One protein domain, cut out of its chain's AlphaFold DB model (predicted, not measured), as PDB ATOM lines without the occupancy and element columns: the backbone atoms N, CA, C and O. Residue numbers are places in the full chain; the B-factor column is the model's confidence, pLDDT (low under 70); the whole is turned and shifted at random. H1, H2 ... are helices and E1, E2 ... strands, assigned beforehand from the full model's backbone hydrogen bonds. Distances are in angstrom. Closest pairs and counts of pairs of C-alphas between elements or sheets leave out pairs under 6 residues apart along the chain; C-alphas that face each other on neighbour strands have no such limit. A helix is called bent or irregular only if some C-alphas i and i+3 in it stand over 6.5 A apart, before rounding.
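This is residues 56 to 159 of the 159 residues of the protein "Urocanase domain-containing protein" of Teladorsagia circumcincta (UniProt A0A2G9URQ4). One long helix, H3, runs along the length of the domain, with H1 and H2 packed at its first end, H4 packed on its middle stretch and a ribbon of two short strands, E1 and E2, beside its last turns. A long loop, residues 133 to 152, leads from H4 to the small helix H5 beside E2. The printed part has 104 residues, with five named helices and two parallel strands in the order E1 H1 H2 H3 E2 H4 H5, mostly helix. It is compact, with a radius of gyration of the C-alphas of 14.4 A and spans of 41 by 30 by 23 A.

E1, residues 58 to 61, and E2, residues 118 to 121, are parallel neighbours at 20 degrees; N 59 and O 118, 2.8 A apart, are within hydrogen-bond range. With H1, residues 68 to 72, H2, residues 80 to 89, and H3, residues 91 to 113, they form a strand-helix-strand unit, two parallel neighbour strands with helices between. H3 is the hub. Its residues 91 to 98 alone touch H1, closest at the C-alphas of Lys 95 and Phe 69, 5.8 A. Its residues 93 to 94 alone touch H2 at a steep tilt of 45 degrees, opposite ways, closest at the C-alphas of Phe 94 and Met 87, 5.5 A. Its residues 99 to 106 alone touch H4, residues 126 to 132, at a steep tilt of 61 degrees, opposite ways, closest at the C-alphas of Leu 102 and Cys 130, 5.5 A. The closest C-alphas of E2 and H5, residues 153 to 158, are those of Asp 121 and Tyr 153, 5.8 A. H3, H4 and H5 have every O i to N i+4 pair within hydrogen-bond range, H2 has 5 of 6, and H1 has 0 of 1, with 0 of 2 O i to N i+3 pairs.

E1 begins at C-alpha 58 (33.022, -4.213, -20.760). H1 is only just irregular, with C-alphas 69 and 72 6.6 A apart. H2 is 14.2 A long, and H3 is 32.5 A long, from C-alpha 91 (32.829, -0.106, -54.110). H5 ends at C-alpha 158 (43.597, -16.694, -23.389).

The two C-alphas farthest apart, those of Lys 89 and Gly 159, are 43.2 A apart. The printed part has no cut, and the link H4 to H5 is long. The mean pLDDT of the printed part is 94.3, and residue 159, the chain's last, is under 70.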
ATOM      1  N   VAL A  56      28.174   0.885 -19.601       97.12
ATOM      2  CA  VAL A  56      28.882  -0.286 -20.112       97.12
ATOM      3  C   VAL A  56      30.238  -0.398 -19.429       97.12
ATOM      4  O   VAL A  56      31.044   0.527 -19.482       97.12
ATOM      5  N   ASP A  57      30.466  -1.527 -18.764       97.69
ATOM      6  CA  ASP A  57      31.725  -1.798 -18.060       97.69
ATOM      7  C   ASP A  57      32.738  -2.497 -18.975       97.69
ATOM      8  O   ASP A  57      33.936  -2.247 -18.890       97.69
ATOM      9  N   LEU A  58      32.243  -3.359 -19.868       97.81
ATOM     10  CA  LEU A  58      33.022  -4.213 -20.760       97.81
ATOM     11  C   LEU A  58      32.566  -4.006 -22.206       97.81
ATOM     12  O   LEU A  58      31.367  -4.052 -22.486       97.81
ATOM     13  N   GLY A  59      33.515  -3.820 -23.121       97.81
ATOM     14  CA  GLY A  59      33.262  -3.587 -24.537       97.81
ATOM     15  C   GLY A  59      34.135  -4.446 -25.445       97.81
ATOM     16  O   GLY A  59      35.308  -4.664 -25.171       97.81
ATOM     17  N   SER A  60      33.566  -4.907 -26.554       98.00
ATOM     18  CA  SER A  60      34.283  -5.646 -27.595       98.00
ATOM     19  C   SER A  60      33.543  -5.513 -28.927       98.00
ATOM     20  O   SER A  60      32.382  -5.096 -28.956       98.00
ATOM     21  N   ASP A  61      34.189  -5.895 -30.027       98.06
ATOM     22  CA  ASP A  61      33.573  -5.996 -31.354       98.06
ATOM     23  C   ASP A  61      33.765  -7.399 -31.949       98.06
ATOM     24  O   ASP A  61      34.828  -7.996 -31.810       98.06
ATOM     25  N   GLN A  62      32.727  -7.936 -32.598       96.88
ATOM     26  CA  GLN A  62      32.773  -9.238 -33.278       96.88
ATOM     27  C   GLN A  62      32.143  -9.172 -34.681       96.88
ATOM     28  O   GLN A  62      31.597 -10.154 -35.188       96.88
ATOM     29  N   THR A  63      32.186  -7.999 -35.319       97.31
ATOM     30  CA  THR A  63      31.808  -7.850 -36.732       97.31
ATOM     31  C   THR A  63      32.812  -8.566 -37.645       97.31
ATOM     32  O   THR A  63      33.898  -8.958 -37.218       97.31
ATOM     33  N   SER A  64      32.480  -8.778 -38.919       96.25
ATOM     34  CA  SER A  64      33.306  -9.586 -39.828       96.25
ATOM     35  C   SER A  64      34.379  -8.751 -40.543       96.25
ATOM     36  O   SER A  64      34.442  -8.713 -41.771       96.25
ATOM     37  N   LEU A  65      35.256  -8.094 -39.782       96.38
ATOM     38  CA  LEU A  65      36.298  -7.198 -40.313       96.38
ATOM     39  C   LEU A  65      37.504  -7.908 -40.940       96.38
ATOM     40  O   LEU A  65      38.372  -7.258 -41.509       96.38
ATOM     41  N   HIS A  66      37.499  -9.240 -40.980       92.19
ATOM     42  CA  HIS A  66      38.361 -10.008 -41.882       92.19
ATOM     43  C   HIS A  66      37.991  -9.811 -43.367       92.19
ATOM     44  O   HIS A  66      38.786 -10.145 -44.243       92.19
ATOM     45  N   ASN A  67      36.788  -9.298 -43.665       94.00
ATOM     46  CA  ASN A  67      36.343  -8.983 -45.022       94.00
ATOM     47  C   ASN A  67      35.436  -7.727 -45.057       94.00
ATOM     48  O   ASN A  67      34.247  -7.810 -45.386       94.00
ATOM     49  N   PRO A  68      35.977  -6.548 -44.698       94.19
ATOM     50  CA  PRO A  68      35.187  -5.354 -44.396       94.19
ATOM     51  C   PRO A  68      34.426  -4.820 -45.616       94.19
ATOM     52  O   PRO A  68      33.316  -4.313 -45.482       94.19
ATOM     53  N   PHE A  69      34.999  -4.963 -46.816       95.25
ATOM     54  CA  PHE A  69      34.496  -4.321 -48.035       95.25
ATOM     55  C   PHE A  69      33.587  -5.213 -48.891       95.25
ATOM     56  O   PHE A  69      33.039  -4.735 -49.879       95.25
ATOM     57  N   LEU A  70      33.394  -6.483 -48.515       92.75
ATOM     58  CA  LEU A  70      32.511  -7.433 -49.211       92.75
ATOM     59  C   LEU A  70      31.359  -7.903 -48.306       92.75
ATOM     60  O   LEU A  70      30.975  -9.072 -48.311       92.75
ATOM     61  N   GLY A  71      30.833  -6.990 -47.484       88.75
ATOM     62  CA  GLY A  71      29.663  -7.235 -46.634       88.75
ATOM     63  C   GLY A  71      29.969  -7.795 -45.248       88.75
ATOM     64  O   GLY A  71      29.042  -8.172 -44.532       88.75
ATOM     65  N   GLY A  72      31.240  -7.831 -44.840       94.81
ATOM     66  CA  GLY A  72      31.616  -8.162 -43.466       94.81
ATOM     67  C   GLY A  72      31.324  -7.042 -42.461       94.81
ATOM     68  O   GLY A  72      31.086  -7.317 -41.283       94.81
ATOM     69  N   TYR A  73      31.283  -5.791 -42.929       97.94
ATOM     70  CA  TYR A  73      30.947  -4.619 -42.129       97.94
ATOM     71  C   TYR A  73      30.038  -3.675 -42.922       97.94
ATOM     72  O   TYR A  73      30.292  -3.394 -44.092       97.94
ATOM     73  N   TYR A  74      28.978  -3.181 -42.283       98.00
ATOM     74  CA  TYR A  74      28.033  -2.249 -42.898       98.00
ATOM     75  C   TYR A  74      28.251  -0.844 -42.333       98.00
ATOM     76  O   TYR A  74      28.221  -0.675 -41.109       98.00
ATOM     77  N   PRO A  75      28.466   0.172 -43.187       97.88
ATOM     78  CA  PRO A  75      28.708   1.524 -42.715       97.88
ATOM     79  C   PRO A  75      27.476   2.126 -42.031       97.88
ATOM     80  O   PRO A  75      26.334   1.834 -42.384       97.88
ATOM     81  N   ALA A  76      27.714   2.985 -41.045       98.00
ATOM     82  CA  ALA A  76      26.670   3.702 -40.329       98.00
ATOM     83  C   ALA A  76      26.089   4.841 -41.184       98.00
ATOM     84  O   ALA A  76      26.804   5.491 -41.949       98.00
ATOM     85  N   GLY A  77      24.794   5.115 -41.010       95.75
ATOM     86  CA  GLY A  77      24.080   6.166 -41.746       95.75
ATOM     87  C   GLY A  77      23.596   5.786 -43.150       95.75
ATOM     88  O   GLY A  77      23.158   6.670 -43.878       95.75
ATOM     89  N   VAL A  78      23.659   4.505 -43.531       96.00
ATOM     90  CA  VAL A  78      23.023   3.968 -44.747       96.00
ATOM     91  C   VAL A  78      22.237   2.702 -44.418       96.00
ATOM     92  O   VAL A  78      22.570   1.987 -43.467       96.00
ATOM     93  N   SER A  79      21.194   2.416 -45.194       96.44
ATOM     94  CA  SER A  79      20.435   1.173 -45.044       96.44
ATOM     95  C   SER A  79      21.238  -0.040 -45.537       96.44
ATOM     96  O   SER A  79      22.204   0.089 -46.294       96.44
ATOM     97  N   VAL A  80      20.831  -1.248 -45.132       94.94
ATOM     98  CA  VAL A  80      21.438  -2.500 -45.621       94.94
ATOM     99  C   VAL A  80      21.251  -2.635 -47.136       94.94
ATOM    100  O   VAL A  80      22.162  -3.056 -47.845       94.94
ATOM    101  N   GLU A  81      20.085  -2.248 -47.647       96.75
ATOM    102  CA  GLU A  81      19.758  -2.266 -49.073       96.75
ATOM    103  C   GLU A  81      20.643  -1.290 -49.856       96.75
ATOM    104  O   GLU A  81      21.238  -1.672 -50.865       96.75
ATOM    105  N   GLU A  82      20.786  -0.056 -49.367       96.75
ATOM    106  CA  GLU A  82      21.656   0.957 -49.971       96.75
ATOM    107  C   GLU A  82      23.122   0.516 -49.960       96.75
ATOM    108  O   GLU A  82      23.807   0.614 -50.981       96.75
ATOM    109  N   ALA A  83      23.588  -0.028 -48.834       96.81
ATOM    110  CA  ALA A  83      24.927  -0.580 -48.681       96.81
ATOM    111  C   ALA A  83      25.200  -1.715 -49.678       96.81
ATOM    112  O   ALA A  83      26.238  -1.708 -50.334       96.81
ATOM    113  N   ASN A  84      24.260  -2.647 -49.855       96.56
ATOM    114  CA  ASN A  84      24.394  -3.758 -50.803       96.56
ATOM    115  C   ASN A  84      24.476  -3.282 -52.258       96.56
ATOM    116  O   ASN A  84      25.284  -3.785 -53.045       96.56
ATOM    117  N   VAL A  85      23.667  -2.286 -52.624       97.25
ATOM    118  CA  VAL A  85      23.742  -1.673 -53.956       97.25
ATOM    119  C   VAL A  85      25.083  -0.960 -54.136       97.25
ATOM    120  O   VAL A  85      25.741  -1.147 -55.159       97.25
ATOM    121  N   MET A  86      25.520  -0.181 -53.145       96.56
ATOM    122  CA  MET A  86      26.771   0.579 -53.202       96.56
ATOM    123  C   MET A  86      28.000  -0.329 -53.273       96.56
ATOM    124  O   MET A  86      28.889  -0.075 -54.071       96.56
ATOM    125  N   MET A  87      28.016  -1.431 -52.526       95.88
ATOM    126  CA  MET A  87      29.119  -2.397 -52.509       95.88
ATOM    127  C   MET A  87      29.441  -2.961 -53.900       95.88
ATOM    128  O   MET A  87      30.590  -3.285 -54.183       95.88
ATOM    129  N   THR A  88      28.442  -3.050 -54.784       95.38
ATOM    130  CA  THR A  88      28.621  -3.546 -56.159       95.38
ATOM    131  C   THR A  88      28.777  -2.425 -57.183       95.38
ATOM    132  O   THR A  88      29.592  -2.543 -58.095       95.38
ATOM    133  N   LYS A  89      28.002  -1.341 -57.055       97.12
ATOM    134  CA  LYS A  89      27.967  -0.257 -58.050       97.12
ATOM    135  C   LYS A  89      29.022   0.824 -57.830       97.12
ATOM    136  O   LYS A  89      29.414   1.475 -58.791       97.12
ATOM    137  N   ASP A  90      29.442   1.035 -56.587       97.50
ATOM    138  CA  ASP A  90      30.397   2.068 -56.178       97.50
ATOM    139  C   ASP A  90      31.233   1.572 -54.975       97.50
ATOM    140  O   ASP A  90      31.090   2.058 -53.844       97.50
ATOM    141  N   PRO A  91      32.076   0.541 -55.186       97.25
ATOM    142  CA  PRO A  91      32.829  -0.106 -54.110       97.25
ATOM    143  C   PRO A  91      33.812   0.841 -53.413       97.25
ATOM    144  O   PRO A  91      34.095   0.672 -52.227       97.25
ATOM    145  N   GLU A  92      34.314   1.857 -54.119       97.88
ATOM    146  CA  GLU A  92      35.220   2.849 -53.539       97.88
ATOM    147  C   GLU A  92      34.480   3.740 -52.535       97.88
ATOM    148  O   GLU A  92      34.932   3.909 -51.401       97.88
ATOM    149  N   ARG A  93      33.282   4.227 -52.883       97.50
ATOM    150  CA  ARG A  93      32.435   4.948 -51.925       97.50
ATOM    151  C   ARG A  93      32.020   4.065 -50.752       97.50
ATOM    152  O   ARG A  93      32.024   4.539 -49.614       97.50
ATOM    153  N   PHE A  94      31.696   2.794 -50.999       98.12
ATOM    154  CA  PHE A  94      31.379   1.845 -49.930       98.12
ATOM    155  C   PHE A  94      32.542   1.727 -48.935       98.12
ATOM    156  O   PHE A  94      32.353   1.912 -47.731       98.12
ATOM    157  N   LYS A  95      33.762   1.519 -49.441       97.88
ATOM    158  CA  LYS A  95      34.992   1.460 -48.642       97.88
ATOM    159  C   LYS A  95      35.214   2.733 -47.822       97.88
ATOM    160  O   LYS A  95      35.481   2.637 -46.624       97.88
ATOM    161  N   GLN A  96      35.050   3.910 -48.425       98.06
ATOM    162  CA  GLN A  96      35.195   5.191 -47.722       98.06
ATOM    163  C   GLN A  96      34.189   5.337 -46.574       98.06
ATOM    164  O   GLN A  96      34.548   5.784 -45.482       98.06
ATOM    165  N   LEU A  97      32.934   4.925 -46.781       98.25
ATOM    166  CA  LEU A  97      31.922   4.946 -45.723       98.25
ATOM    167  C   LEU A  97      32.222   3.935 -44.611       98.25
ATOM    168  O   LEU A  97      32.011   4.254 -43.437       98.25
ATOM    169  N   VAL A  98      32.731   2.746 -44.952       98.38
ATOM    170  CA  VAL A  98      33.170   1.744 -43.964       98.38
ATOM    171  C   VAL A  98      34.289   2.319 -43.100       98.38
ATOM    172  O   VAL A  98      34.159   2.348 -41.880       98.38
ATOM    173  N   GLN A  99      35.334   2.876 -43.714       98.44
ATOM    174  CA  GLN A  99      36.448   3.497 -42.992       98.44
ATOM    175  C   GLN A  99      35.981   4.656 -42.101       98.44
ATOM    176  O   GLN A  99      36.337   4.716 -40.926       98.44
ATOM    177  N   LYS A 100      35.102   5.530 -42.607       98.56
ATOM    178  CA  LYS A 100      34.506   6.614 -41.808       98.56
ATOM    179  C   LYS A 100      33.716   6.087 -40.604       98.56
ATOM    180  O   LYS A 100      33.731   6.708 -39.543       98.56
ATOM    181  N   SER A 101      33.024   4.962 -40.761       98.69
ATOM    182  CA  SER A 101      32.249   4.332 -39.686       98.69
ATOM    183  C   SER A 101      33.153   3.707 -38.625       98.69
ATOM    184  O   SER A 101      32.902   3.904 -37.441       98.69
ATOM    185  N   LEU A 102      34.249   3.061 -39.034       98.69
ATOM    186  CA  LEU A 102      35.267   2.532 -38.122       98.69
ATOM    187  C   LEU A 102      35.894   3.638 -37.266       98.69
ATOM    188  O   LEU A 102      35.994   3.490 -36.049       98.69
ATOM    189  N   LEU A 103      36.223   4.783 -37.875       98.69
ATOM    190  CA  LEU A 103      36.730   5.944 -37.138       98.69
ATOM    191  C   LEU A 103      35.714   6.460 -36.109       98.69
ATOM    192  O   LEU A 103      36.073   6.728 -34.965       98.69
ATOM    193  N   ARG A 104      34.431   6.566 -36.479       98.75
ATOM    194  CA  ARG A 104      33.365   6.936 -35.529       98.75
ATOM    195  C   ARG A 104      33.255   5.933 -34.379       98.75
ATOM    196  O   ARG A 104      33.174   6.343 -33.222       98.75
ATOM    197  N   GLN A 105      33.292   4.639 -34.697       98.75
ATOM    198  CA  GLN A 105      33.192   3.558 -33.721       98.75
ATOM    199  C   GLN A 105      34.302   3.648 -32.675       98.75
ATOM    200  O   GLN A 105      34.017   3.672 -31.477       98.75
ATOM    201  N   ILE A 106      35.560   3.740 -33.119       98.50
ATOM    202  CA  ILE A 106      36.700   3.759 -32.204       98.50
ATOM    203  C   ILE A 106      36.741   5.044 -31.373       98.50
ATOM    204  O   ILE A 106      36.975   4.972 -30.175       98.50
ATOM    205  N   ILE A 107      36.369   6.200 -31.938       98.62
ATOM    206  CA  ILE A 107      36.248   7.457 -31.175       98.62
ATOM    207  C   ILE A 107      35.223   7.331 -30.036       98.62
ATOM    208  O   ILE A 107      35.424   7.877 -28.949       98.62
ATOM    209  N   ALA A 108      34.098   6.652 -30.268       98.75
ATOM    210  CA  ALA A 108      33.093   6.435 -29.232       98.75
ATOM    211  C   ALA A 108      33.579   5.450 -28.153       98.75
ATOM    212  O   ALA A 108      33.400   5.716 -26.962       98.75
ATOM    213  N   ILE A 109      34.252   4.370 -28.562       98.62
ATOM    214  CA  ILE A 109      34.904   3.412 -27.656       98.62
ATOM    215  C   ILE A 109      35.947   4.121 -26.789       98.62
ATOM    216  O   ILE A 109      35.934   3.950 -25.576       98.62
ATOM    217  N   ASP A 110      36.772   4.992 -27.366       98.19
ATOM    218  CA  ASP A 110      37.799   5.756 -26.652       98.19
ATOM    219  C   ASP A 110      37.223   6.645 -25.561       98.19
ATOM    220  O   ASP A 110      37.747   6.706 -24.449       98.19
ATOM    221  N   LYS A 111      36.108   7.320 -25.859       98.38
ATOM    222  CA  LYS A 111      35.401   8.144 -24.873       98.38
ATOM    223  C   LYS A 111      34.898   7.311 -23.699       98.38
ATOM    224  O   LYS A 111      34.913   7.789 -22.568       98.38
ATOM    225  N   LEU A 112      34.432   6.091 -23.954       98.69
ATOM    226  CA  LEU A 112      33.959   5.178 -22.913       98.69
ATOM    227  C   LEU A 112      35.124   4.560 -22.135       98.69
ATOM    228  O   LEU A 112      35.067   4.496 -20.907       98.69
ATOM    229  N   ALA A 113      36.207   4.190 -22.817       97.88
ATOM    230  CA  ALA A 113      37.414   3.655 -22.200       97.88
ATOM    231  C   ALA A 113      38.079   4.681 -21.275       97.88
ATOM    232  O   ALA A 113      38.386   4.377 -20.124       97.88
ATOM    233  N   ALA A 114      38.170   5.943 -21.708       97.56
ATOM    234  CA  ALA A 114      38.647   7.051 -20.878       97.56
ATOM    235  C   ALA A 114      37.789   7.289 -19.618       97.56
ATOM    236  O   ALA A 114      38.252   7.906 -18.660       97.56
ATOM    237  N   ARG A 115      36.541   6.803 -19.604       98.06
ATOM    238  CA  ARG A 115      35.623   6.861 -18.455       98.06
ATOM    239  C   ARG A 115      35.648   5.598 -17.590       98.06
ATOM    240  O   ARG A 115      34.942   5.570 -16.586       98.06
ATOM    241  N   GLY A 116      36.448   4.594 -17.951       97.81
ATOM    242  CA  GLY A 116      36.648   3.367 -17.176       97.81
ATOM    243  C   GLY A 116      36.070   2.089 -17.789       97.81
ATOM    244  O   GLY A 116      36.135   1.054 -17.135       97.81
ATOM    245  N   MET A 117      35.517   2.123 -19.008       98.31
ATOM    246  CA  MET A 117      35.146   0.890 -19.718       98.31
ATOM    247  C   MET A 117      36.404   0.107 -20.122       98.31
ATOM    248  O   MET A 117      37.328   0.680 -20.700       98.31
ATOM    249  N   HIS A 118      36.431  -1.206 -19.898       97.19
ATOM    250  CA  HIS A 118      37.476  -2.076 -20.450       97.19
ATOM    251  C   HIS A 118      37.100  -2.518 -21.863       97.19
ATOM    252  O   HIS A 118      36.042  -3.123 -22.049       97.19
ATOM    253  N   PHE A 119      37.947  -2.227 -22.852       97.69
ATOM    254  CA  PHE A 119      37.756  -2.666 -24.237       97.69
ATOM    255  C   PHE A 119      38.848  -3.643 -24.671       97.69
ATOM    256  O   PHE A 119      40.022  -3.400 -24.393       97.69
ATOM    257  N   TRP A 120      38.473  -4.680 -25.423       96.31
ATOM    258  CA  TRP A 120      39.414  -5.586 -26.085       96.31
ATOM    259  C   TRP A 120      38.977  -5.922 -27.519       96.31
ATOM    260  O   TRP A 120      37.794  -5.874 -27.864       96.31
ATOM    261  N   ASP A 121      39.942  -6.273 -28.372       94.75
ATOM    262  CA  ASP A 121      39.684  -6.776 -29.729       94.75
ATOM    263  C   ASP A 121      39.392  -8.283 -29.695       94.75
ATOM    264  O   ASP A 121      40.158  -9.054 -29.117       94.75
ATOM    265  N   TYR A 122      38.307  -8.737 -30.330       94.44
ATOM    266  CA  TYR A 122      37.896 -10.150 -30.295       94.44
ATOM    267  C   TYR A 122      38.588 -11.032 -31.353       94.44
ATOM    268  O   TYR A 122      38.119 -12.125 -31.670       94.44
ATOM    269  N   GLY A 123      39.688 -10.567 -31.949       92.25
ATOM    270  CA  GLY A 123      40.403 -11.277 -33.010       92.25
ATOM    271  C   GLY A 123      39.704 -11.195 -34.367       92.25
ATOM    272  O   GLY A 123      39.875 -12.080 -35.204       92.25
ATOM    273  N   ASN A 124      38.900 -10.155 -34.595       93.88
ATOM    274  CA  ASN A 124      38.143  -9.966 -35.835       93.88
ATOM    275  C   ASN A 124      38.779  -8.960 -36.809       93.88
ATOM    276  O   ASN A 124      38.177  -8.678 -37.843       93.88
ATOM    277  N   ALA A 125      39.988  -8.475 -36.498       94.62
ATOM    278  CA  ALA A 125      40.734  -7.434 -37.215       94.62
ATOM    279  C   ALA A 125      40.192  -6.001 -37.047       94.62
ATOM    280  O   ALA A 125      40.563  -5.118 -37.822       94.62
ATOM    281  N   PHE A 126      39.370  -5.734 -36.025       97.12
ATOM    282  CA  PHE A 126      38.786  -4.409 -35.806       97.12
ATOM    283  C   PHE A 126      39.831  -3.306 -35.626       97.12
ATOM    284  O   PHE A 126      39.781  -2.300 -36.340       97.12
ATOM    285  N   LEU A 127      40.812  -3.494 -34.738       96.19
ATOM    286  CA  LEU A 127      41.846  -2.475 -34.504       96.19
ATOM    287  C   LEU A 127      42.737  -2.253 -35.733       96.19
ATOM    288  O   LEU A 127      43.083  -1.115 -36.052       96.19
ATOM    289  N   VAL A 128      43.042  -3.325 -36.469       95.44
ATOM    290  CA  VAL A 128      43.828  -3.263 -37.711       95.44
ATOM    291  C   VAL A 128      43.100  -2.440 -38.773       95.44
ATOM    292  O   VAL A 128      43.706  -1.566 -39.396       95.44
ATOM    293  N   GLU A 129      41.804  -2.679 -38.977       97.25
ATOM    294  CA  GLU A 129      41.012  -1.923 -39.952       97.25
ATOM    295  C   GLU A 129      40.789  -0.469 -39.518       97.25
ATOM    296  O   GLU A 129      40.843   0.433 -40.357       97.25
ATOM    297  N   CYS A 130      40.639  -0.199 -38.216       97.56
ATOM    298  CA  CYS A 130      40.616   1.173 -37.701       97.56
ATOM    299  C   CYS A 130      41.943   1.908 -37.960       97.56
ATOM    300  O   CYS A 130      41.924   3.046 -38.431       97.56
ATOM    301  N   GLN A 131      43.094   1.268 -37.723       96.31
ATOM    302  CA  GLN A 131      44.408   1.851 -38.027       96.31
ATOM    303  C   GLN A 131      44.568   2.122 -39.528       96.31
ATOM    304  O   GLN A 131      45.006   3.201 -39.920       96.31
ATOM    305  N   ARG A 132      44.143   1.189 -40.390       96.12
ATOM    306  CA  ARG A 132      44.132   1.378 -41.856       96.12
ATOM    307  C   ARG A 132      43.210   2.510 -42.308       96.12
ATOM    308  O   ARG A 132      43.467   3.120 -43.343       96.12
ATOM    309  N   ALA A 133      42.145   2.783 -41.558       97.12
ATOM    310  CA  ALA A 133      41.267   3.929 -41.770       97.12
ATOM    311  C   ALA A 133      41.866   5.258 -41.262       97.12
ATOM    312  O   ALA A 133      41.308   6.313 -41.555       97.12
ATOM    313  N   GLY A 134      42.992   5.221 -40.538       96.56
ATOM    314  CA  GLY A 134      43.712   6.396 -40.040       96.56
ATOM    315  C   GLY A 134      43.554   6.673 -38.542       96.56
ATOM    316  O   GLY A 134      43.877   7.775 -38.107       96.56
ATOM    317  N   ALA A 135      43.046   5.723 -37.749       96.50
ATOM    318  CA  ALA A 135      43.004   5.865 -36.294       96.50
ATOM    319  C   ALA A 135      44.398   5.684 -35.668       96.50
ATOM    320  O   ALA A 135      45.124   4.752 -36.018       96.50
ATOM    321  N   ASP A 136      44.741   6.534 -34.699       94.12
ATOM    322  CA  ASP A 136      45.955   6.397 -33.889       94.12
ATOM    323  C   ASP A 136      45.697   5.450 -32.707       94.12
ATOM    324  O   ASP A 136      45.107   5.830 -31.690       94.12
ATOM    325  N   LEU A 137      46.057   4.178 -32.892       93.88
ATOM    326  CA  LEU A 137      45.751   3.090 -31.955       93.88
ATOM    327  C   LEU A 137      46.981   2.352 -31.444       93.88
ATOM    328  O   LEU A 137      46.825   1.411 -30.662       93.88
ATOM    329  N   LEU A 138      48.175   2.756 -31.868       92.94
ATOM    330  CA  LEU A 138      49.402   2.126 -31.408       92.94
ATOM    331  C   LEU A 138      49.612   2.411 -29.921       92.94
ATOM    332  O   LEU A 138      49.305   3.492 -29.413       92.94
ATOM    333  N   ASP A 139      50.132   1.416 -29.213       91.06
ATOM    334  CA  ASP A 139      50.615   1.635 -27.858       91.06
ATOM    335  C   ASP A 139      51.777   2.651 -27.899       91.06
ATOM    336  O   ASP A 139      52.644   2.550 -28.771       91.06
ATOM    337  N   PRO A 140      51.871   3.614 -26.964       89.25
ATOM    338  CA  PRO A 140      52.990   4.561 -26.921       89.25
ATOM    339  C   PRO A 140      54.382   3.908 -26.826       89.25
ATOM    340  O   PRO A 140      55.393   4.553 -27.100       89.25
ATOM    341  N   LYS A 141      54.452   2.642 -26.398       90.94
ATOM    342  CA  LYS A 141      55.664   1.820 -26.302       90.94
ATOM    343  C   LYS A 141      55.767   0.787 -27.429       90.94
ATOM    344  O   LYS A 141      56.657  -0.068 -27.373       90.94
ATOM    345  N   ALA A 142      54.879   0.839 -28.422       89.25
ATOM    346  CA  ALA A 142      54.901  -0.045 -29.576       89.25
ATOM    347  C   ALA A 142      56.257   0.038 -30.292       89.25
ATOM    348  O   ALA A 142      56.798   1.117 -30.537       89.25
ATOM    349  N   LYS A 143      56.814  -1.129 -30.621       90.31
ATOM    350  CA  LYS A 143      58.038  -1.261 -31.434       90.31
ATOM    351  C   LYS A 143      57.735  -1.673 -32.876       90.31
ATOM    352  O   LYS A 143      58.657  -1.805 -33.677       90.31
ATOM    353  N   ASP A 144      56.464  -1.907 -33.178       88.81
ATOM    354  CA  ASP A 144      55.937  -2.334 -34.465       88.81
ATOM    355  C   ASP A 144      54.590  -1.648 -34.744       88.81
ATOM    356  O   ASP A 144      54.082  -0.875 -33.933       88.81
ATOM    357  N   ASP A 145      54.015  -1.933 -35.908       83.94
ATOM    358  CA  ASP A 145      52.732  -1.410 -36.376       83.94
ATOM    359  C   ASP A 145      51.527  -2.279 -35.965       83.94
ATOM    360  O   ASP A 145      50.445  -2.145 -36.544       83.94
ATOM    361  N   LYS A 146      51.715  -3.196 -35.005       84.25
ATOM    362  CA  LYS A 146      50.733  -4.222 -34.599       84.25
ATOM    363  C   LYS A 146      50.454  -4.237 -33.100       84.25
ATOM    364  O   LYS A 146      49.523  -4.908 -32.658       84.25
ATOM    365  N   THR A 147      51.254  -3.526 -32.317       90.81
ATOM    366  CA  THR A 147      51.065  -3.380 -30.879       90.81
ATOM    367  C   THR A 147      50.077  -2.250 -30.628       90.81
ATOM    368  O   THR A 147      50.441  -1.073 -30.628       90.81
ATOM    369  N   PHE A 148      48.812  -2.614 -30.432       94.00
ATOM    370  CA  PHE A 148      47.739  -1.671 -30.140       94.00
ATOM    371  C   PHE A 148      47.613  -1.391 -28.642       94.00
ATOM    372  O   PHE A 148      47.920  -2.237 -27.806       94.00
ATOM    373  N   ARG A 149      47.080  -0.214 -28.308       94.00
ATOM    374  CA  ARG A 149      46.773   0.194 -26.927       94.00
ATOM    375  C   ARG A 149      45.598  -0.563 -26.293       94.00
ATOM    376  O   ARG A 149      45.462  -0.567 -25.075       94.00
ATOM    377  N   TYR A 150      44.728  -1.151 -27.115       94.94
ATOM    378  CA  TYR A 150      43.694  -2.078 -26.662       94.94
ATOM    379  C   TYR A 150      44.201  -3.499 -26.884       94.94
ATOM    380  O   TYR A 150      44.653  -3.801 -27.992       94.94
ATOM    381  N   PRO A 151      44.142  -4.371 -25.870       92.31
ATOM    382  CA  PRO A 151      44.665  -5.712 -26.013       92.31
ATOM    383  C   PRO A 151      43.726  -6.562 -26.877       92.31
ATOM    384  O   PRO A 151      42.522  -6.309 -26.976       92.31
ATOM    385  N   SER A 152      44.274  -7.593 -27.514       87.06
ATOM    386  CA  SER A 152      43.448  -8.628 -28.144       87.06
ATOM    387  C   SER A 152      42.984  -9.663 -27.120       87.06
ATOM    388  O   SER A 152      43.664  -9.919 -26.131       87.06
ATOM    389  N   TYR A 153      41.870 -10.334 -27.406       83.19
ATOM    390  CA  TYR A 153      41.333 -11.447 -26.621       83.19
ATOM    391  C   TYR A 153      42.388 -12.528 -26.340       83.19
ATOM    392  O   TYR A 153      42.448 -13.075 -25.241       83.19
ATOM    393  N   MET A 154      43.252 -12.812 -27.322       76.75
ATOM    394  CA  MET A 154      44.352 -13.761 -27.146       76.75
ATOM    395  C   MET A 154      45.355 -13.266 -26.103       76.75
ATOM    396  O   MET A 154      45.663 -13.988 -25.165       76.75
ATOM    397  N   GLN A 155      45.810 -12.020 -26.231       75.62
ATOM    398  CA  GLN A 155      46.803 -11.437 -25.327       75.62
ATOM    399  C   GLN A 155      46.270 -11.220 -23.905       75.62
ATOM    400  O   GLN A 155      47.035 -11.363 -22.956       75.62
ATOM    401  N   ASP A 156      44.997 -10.845 -23.762       73.25
ATOM    402  CA  ASP A 156      44.421 -10.406 -22.483       73.25
ATOM    403  C   ASP A 156      43.763 -11.543 -21.693       73.25
ATOM    404  O   ASP A 156      43.792 -11.553 -20.465       73.25
ATOM    405  N   ILE A 157      43.134 -12.497 -22.389       76.06
ATOM    406  CA  ILE A 157      42.243 -13.481 -21.756       76.06
ATOM    407  C   ILE A 157      42.750 -14.915 -21.927       76.06
ATOM    408  O   ILE A 157      42.675 -15.692 -20.977       76.06
ATOM    409  N   MET A 158      43.245 -15.292 -23.109       73.81
ATOM    410  CA  MET A 158      43.597 -16.694 -23.389       73.81
ATOM    411  C   MET A 158      45.046 -17.070 -23.055       73.81
ATOM    412  O   MET A 158      45.271 -18.231 -22.711       73.81
ATOM    413  N   GLY A 159      45.994 -16.128 -23.135       56.84
ATOM    414  CA  GLY A 159      47.434 -16.389 -22.982       56.84
ATOM    415  C   GLY A 159      48.049 -17.059 -24.206       56.84
ATOM    416  O   GLY A 159      48.913 -17.940 -23.998       56.84
TER     417      GLY A 159